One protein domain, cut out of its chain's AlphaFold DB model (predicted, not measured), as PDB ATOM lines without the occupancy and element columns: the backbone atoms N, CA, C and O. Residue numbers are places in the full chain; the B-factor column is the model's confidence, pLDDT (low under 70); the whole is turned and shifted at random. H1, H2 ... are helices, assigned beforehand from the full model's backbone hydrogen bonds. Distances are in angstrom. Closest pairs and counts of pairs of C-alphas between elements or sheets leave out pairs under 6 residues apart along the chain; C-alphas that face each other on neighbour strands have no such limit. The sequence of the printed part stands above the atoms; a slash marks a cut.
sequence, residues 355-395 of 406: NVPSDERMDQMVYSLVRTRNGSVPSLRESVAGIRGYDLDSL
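Overview. This is residues 355 to 395 of the 406 residues of the protein "Cobaltochelatase subunit CobN" of Candidatus Methanomethylophilaceae archaeon (UniProt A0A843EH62). The model is an open, drawn-out string of three helices with no common core: the longest, H1, makes one end, its first part sticking out with residues 359 to 364, and H2 with the very short H3 makes a small group at the other end. Between H1 and H2 the chain, in residues 370 to 379, runs out to one side and folds back in a loop that passes Asn 374. The printed part has 41 residues with three named helices, in the order H1, H2, H3, and no named strand; its class is all helix. The whole is loose, with a radius of gyration of the C-alphas of 12.4 A, and elongated, its C-alphas spanning 39 by 20 by 14 A along the three main axes.

Along the chain. H1, the longest helix, is residues 359 to 369, 15.7 A from first to last C-alpha; it begins with C-alpha 359 at (28.257, -45.592, 25.659). H2 is residues 380 to 387, 10.8 A from first to last C-alpha, and begins with C-alpha 380 at (35.240, -35.739, 10.484). H3 is residues 392 to 395, 5.0 A from first to last C-alpha, and ends with C-alpha 395 at (33.391, -40.046, -3.183).

Arrangement. H1 touches no helix. H1 and H2 are close but not clearly touching, with 1 pair of C-alphas within 8 A; the closest C-alphas are those of Tyr 367 and Leu 380, 7.9 A apart. Their lines stand at 71 degrees, only just about perpendicular, and their centres are 17.9 A apart. H2 and H3 touch, with 4 pairs of C-alphas within 8 A; the closest C-alphas are those of Glu 382 and Leu 392, 5.6 A apart. H1 and H3 are apart. In H1 and H2 every pair of O i and N i+4 is within hydrogen-bond range; H3, with 4 residues, is too short for such a pair, and its 1 pair of O i and N i+3 is within range.

Size, cuts and confidence. The two C-alphas farthest apart are those of Asn 355 and Gly 389, at 39.9 A, and the first and last printed C-alphas, those of Asn 355 and Leu 395, are 36.8 A apart. Residues 358 to 364, of which 359 to 364 belong to H1, stand free. The link from H1 to H2, with 10 residues between them, is short, and the link from H2 to H3, with 4 residues between them, is tight. The printed part has no cut. The mean pLDDT of the printed part is 91.3, that of H3 is 83, and no printed residue is under 70.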
ATOM      1  N   ASN A 355      18.665 -36.877  31.124       93.81
ATOM      2  CA  ASN A 355      19.497 -38.035  30.831       93.81
ATOM      3  C   ASN A 355      20.349 -37.761  29.588       93.81
ATOM      4  O   ASN A 355      19.830 -37.579  28.489       93.81
ATOM      5  N   VAL A 356      21.663 -37.723  29.775       92.56
ATOM      6  CA  VAL A 356      22.624 -37.594  28.675       92.56
ATOM      7  C   VAL A 356      22.836 -38.991  28.068       92.56
ATOM      8  O   VAL A 356      22.841 -39.959  28.833       92.56
ATOM      9  N   PRO A 357      22.979 -39.136  26.734       92.44
ATOM     10  CA  PRO A 357      23.346 -40.418  26.130       92.44
ATOM     11  C   PRO A 357      24.634 -40.983  26.757       92.44
ATOM     12  O   PRO A 357      25.501 -40.220  27.179       92.44
ATOM     13  N   SER A 358      24.774 -42.303  26.816       92.62
ATOM     14  CA  SER A 358      25.994 -42.975  27.282       92.62
ATOM     15  C   SER A 358      26.438 -44.035  26.281       92.62
ATOM     16  O   SER A 358      25.651 -44.441  25.420       92.62
ATOM     17  N   ASP A 359      27.691 -44.472  26.413       94.06
ATOM     18  CA  ASP A 359      28.257 -45.592  25.659       94.06
ATOM     19  C   ASP A 359      28.106 -45.384  24.140       94.06
ATOM     20  O   ASP A 359      28.269 -44.268  23.643       94.06
ATOM     21  N   GLU A 360      27.720 -46.424  23.401       92.12
ATOM     22  CA  GLU A 360      27.537 -46.372  21.950       92.12
ATOM     23  C   GLU A 360      26.585 -45.249  21.500       92.12
ATOM     24  O   GLU A 360      26.808 -44.614  20.472       92.12
ATOM     25  N   ARG A 361      25.543 -44.934  22.284       92.12
ATOM     26  CA  ARG A 361      24.620 -43.834  21.951       92.12
ATOM     27  C   ARG A 361      25.304 -42.473  22.019       92.12
ATOM     28  O   ARG A 361      24.927 -41.580  21.265       92.12
ATOM     29  N   MET A 362      26.264 -42.294  22.927       94.12
ATOM     30  CA  MET A 362      27.079 -41.081  22.971       94.12
ATOM     31  C   MET A 362      28.028 -41.035  21.774       94.12
ATOM     32  O   MET A 362      28.077 -40.013  21.098       94.12
ATOM     33  N   ASP A 363      28.715 -42.137  21.470       93.75
ATOM     34  CA  ASP A 363      29.657 -42.202  20.346       93.75
ATOM     35  C   ASP A 363      28.967 -41.891  19.013       93.75
ATOM     36  O   ASP A 363      29.440 -41.056  18.239       93.75
ATOM     37  N   GLN A 364      27.800 -42.497  18.775       92.50
ATOM     38  CA  GLN A 364      26.992 -42.233  17.586       92.50
ATOM     39  C   GLN A 364      26.481 -40.790  17.550       92.50
ATOM     40  O   GLN A 364      26.575 -40.144  16.511       92.50
ATOM     41  N   MET A 365      26.022 -40.242  18.680       92.50
ATOM     42  CA  MET A 365      25.581 -38.847  18.752       92.50
ATOM     43  C   MET A 365      26.725 -37.871  18.436       92.50
ATOM     44  O   MET A 365      26.532 -36.922  17.677       92.50
ATOM     45  N   VAL A 366      27.923 -38.100  18.984       93.62
ATOM     46  CA  VAL A 366      29.111 -37.284  18.691       93.62
ATOM     47  C   VAL A 366      29.484 -37.406  17.218       93.62
ATOM     48  O   VAL A 366      29.683 -36.380  16.569       93.62
ATOM     49  N   TYR A 367      29.507 -38.626  16.671       93.00
ATOM     50  CA  TYR A 367      29.739 -38.862  15.246       93.00
ATOM     51  C   TYR A 367      28.735 -38.093  14.372       93.00
ATOM     52  O   TYR A 367      29.142 -37.406  13.437       93.00
ATOM     53  N   SER A 368      27.440 -38.140  14.701       92.00
ATOM     54  CA  SER A 368      26.392 -37.407  13.985       92.00
ATOM     55  C   SER A 368      26.625 -35.896  13.982       92.00
ATOM     56  O   SER A 368      26.430 -35.260  12.950       92.00
ATOM     57  N   LEU A 369      27.072 -35.321  15.103       91.00
ATOM     58  CA  LEU A 369      27.350 -33.884  15.212       91.00
ATOM     59  C   LEU A 369      28.545 -33.437  14.363       91.00
ATOM     60  O   LEU A 369      28.561 -32.301  13.897       91.00
ATOM     61  N   VAL A 370      29.536 -34.311  14.157       94.06
ATOM     62  CA  VAL A 370      30.741 -34.012  13.360       94.06
ATOM     63  C   VAL A 370      30.667 -34.552  11.928       94.06
ATOM     64  O   VAL A 370      31.661 -34.502  11.201       94.06
ATOM     65  N   ARG A 371      29.510 -35.082  11.506       90.81
ATOM     66  CA  ARG A 371      29.302 -35.625  10.151       90.81
ATOM     67  C   ARG A 371      29.232 -34.528   9.088       90.81
ATOM     68  O   ARG A 371      29.550 -34.796   7.934       90.81
ATOM     69  N   THR A 372      28.858 -33.307   9.464       89.44
ATOM     70  CA  THR A 372      28.757 -32.145   8.572       89.44
ATOM     71  C   THR A 372      29.798 -31.082   8.919       89.44
ATOM     72  O   THR A 372      30.340 -31.058  10.027       89.44
ATOM     73  N   ARG A 373      30.107 -30.198   7.960       91.75
ATOM     74  CA  ARG A 373      30.955 -29.023   8.220       91.75
ATOM     75  C   ARG A 373      30.309 -28.117   9.258       91.75
ATOM     76  O   ARG A 373      29.101 -27.884   9.221       91.75
ATOM     77  N   ASN A 374      31.134 -27.523  10.113       91.00
ATOM     78  CA  ASN A 374      30.708 -26.473  11.031       91.00
ATOM     79  C   ASN A 374      31.441 -25.166  10.709       91.00
ATOM     80  O   ASN A 374      32.543 -24.905  11.199       91.00
ATOM     81  N   GLY A 375      30.839 -24.354   9.835       91.25
ATOM     82  CA  GLY A 375      31.476 -23.151   9.305       91.25
ATOM     83  C   GLY A 375      32.750 -23.503   8.537       91.25
ATOM     84  O   GLY A 375      32.693 -24.195   7.525       91.25
ATOM     85  N   SER A 376      33.901 -23.030   9.018       92.94
ATOM     86  CA  SER A 376      35.214 -23.322   8.423       92.94
ATOM     87  C   SER A 376      35.843 -24.637   8.890       92.94
ATOM     88  O   SER A 376      36.878 -25.029   8.355       92.94
ATOM     89  N   VAL A 377      35.266 -25.310   9.891       94.12
ATOM     90  CA  VAL A 377      35.793 -26.583  10.395       94.12
ATOM     91  C   VAL A 377      35.257 -27.717   9.510       94.12
ATOM     92  O   VAL A 377      34.030 -27.866   9.430       94.12
ATOM     93  N   PRO A 378      36.130 -28.503   8.844       92.62
ATOM     94  CA  PRO A 378      35.698 -29.632   8.026       92.62
ATOM     95  C   PRO A 378      35.017 -30.698   8.885       92.62
ATOM     96  O   PRO A 378      35.286 -30.818  10.085       92.62
ATOM     97  N   SER A 379      34.153 -31.501   8.270       94.75
ATOM     98  CA  SER A 379      33.577 -32.659   8.950       94.75
ATOM     99  C   SER A 379      34.659 -33.692   9.281       94.75
ATOM    100  O   SER A 379      35.756 -33.705   8.705       94.75
ATOM    101  N   LEU A 380      34.350 -34.617  10.192       93.81
ATOM    102  CA  LEU A 380      35.240 -35.739  10.484       93.81
ATOM    103  C   LEU A 380      35.507 -36.580   9.224       93.81
ATOM    104  O   LEU A 380      36.641 -36.997   8.995       93.81
ATOM    105  N   ARG A 381      34.487 -36.785   8.380       91.56
ATOM    106  CA  ARG A 381      34.606 -37.564   7.137       91.56
ATOM    107  C   ARG A 381      35.514 -36.878   6.125       91.56
ATOM    108  O   ARG A 381      36.380 -37.531   5.556       91.56
ATOM    109  N   GLU A 382      35.365 -35.568   5.956       92.50
ATOM    110  CA  GLU A 382      36.213 -34.772   5.060       92.50
ATOM    111  C   GLU A 382      37.659 -34.751   5.527       92.50
ATOM    112  O   GLU A 382      38.574 -34.882   4.723       92.50
ATOM    113  N   SER A 383      37.868 -34.636   6.837       93.50
ATOM    114  CA  SER A 383      39.206 -34.651   7.422       93.50
ATOM    115  C   SER A 383      39.911 -35.984   7.150       93.50
ATOM    116  O   SER A 383      41.076 -36.004   6.756       93.50
ATOM    117  N   VAL A 384      39.200 -37.106   7.314       92.56
ATOM    118  CA  VAL A 384      39.735 -38.444   7.021       92.56
ATOM    119  C   VAL A 384      39.973 -38.632   5.520       92.56
ATOM    120  O   VAL A 384      41.044 -39.112   5.145       92.56
ATOM    121  N   ALA A 385      39.024 -38.233   4.667       90.88
ATOM    122  CA  ALA A 385      39.160 -38.307   3.213       90.88
ATOM    123  C   ALA A 385      40.374 -37.498   2.729       90.88
ATOM    124  O   ALA A 385      41.240 -38.040   2.044       90.88
ATOM    125  N   GLY A 386      40.514 -36.255   3.197       90.38
ATOM    126  CA  GLY A 386      41.619 -35.369   2.836       90.38
ATOM    127  C   GLY A 386      42.990 -35.915   3.243       90.38
ATOM    128  O   GLY A 386      43.922 -35.877   2.444       90.38
ATOM    129  N   ILE A 387      43.121 -36.508   4.438       92.62
ATOM    130  CA  ILE A 387      44.367 -37.182   4.869       92.62
ATOM    131  C   ILE A 387      44.714 -38.359   3.948       92.62
ATOM    132  O   ILE A 387      45.887 -38.654   3.720       92.62
ATOM    133  N   ARG A 388      43.696 -39.041   3.419       89.44
ATOM    134  CA  ARG A 388      43.846 -40.169   2.496       89.44
ATOM    135  C   ARG A 388      44.009 -39.737   1.032       89.44
ATOM    136  O   ARG A 388      44.208 -40.602   0.187       89.44
ATOM    137  N   GLY A 389      43.983 -38.434   0.742       91.00
ATOM    138  CA  GLY A 389      44.114 -37.887  -0.610       91.00
ATOM    139  C   GLY A 389      42.833 -37.959  -1.444       91.00
ATOM    140  O   GLY A 389      42.912 -37.857  -2.665       91.00
ATOM    141  N   TYR A 390      41.679 -38.137  -0.801       87.69
ATOM    142  CA  TYR A 390      40.371 -38.163  -1.449       87.69
ATOM    143  C   TYR A 390      39.576 -36.891  -1.159       87.69
ATOM    144  O   TYR A 390      39.687 -36.295  -0.086       87.69
ATOM    145  N   ASP A 391      38.733 -36.522  -2.114       87.56
ATOM    146  CA  ASP A 391      37.710 -35.497  -1.958       87.56
ATOM    147  C   ASP A 391      36.373 -36.158  -1.589       87.56
ATOM    148  O   ASP A 391      35.958 -37.115  -2.243       87.56
ATOM    149  N   LEU A 392      35.721 -35.699  -0.515       85.50
ATOM    150  CA  LEU A 392      34.514 -36.364  -0.007       85.50
ATOM    151  C   LEU A 392      33.328 -36.217  -0.965       85.50
ATOM    152  O   LEU A 392      32.563 -37.167  -1.101       85.50
ATOM    153  N   ASP A 393      33.190 -35.062  -1.617       83.75
ATOM    154  CA  ASP A 393      32.088 -34.810  -2.547       83.75
ATOM    155  C   ASP A 393      32.214 -35.748  -3.761       83.75
ATOM    156  O   ASP A 393      31.267 -36.452  -4.103       83.75
ATOM    157  N   SER A 394      33.431 -35.904  -4.293       83.12
ATOM    158  CA  SER A 394      33.741 -36.872  -5.357       83.12
ATOM    159  C   SER A 394      33.441 -38.329  -4.960       83.12
ATOM    160  O   SER A 394      32.954 -39.112  -5.777       83.12
ATOM    161  N   LEU A 395      33.717 -38.710  -3.704       81.06
ATOM    162  CA  LEU A 395      33.391 -40.046  -3.183       81.06
ATOM    163  C   LEU A 395      31.878 -40.261  -3.026       81.06
ATOM    164  O   LEU A 395      31.407 -41.387  -3.169       81.06
TER     165      LEU A 395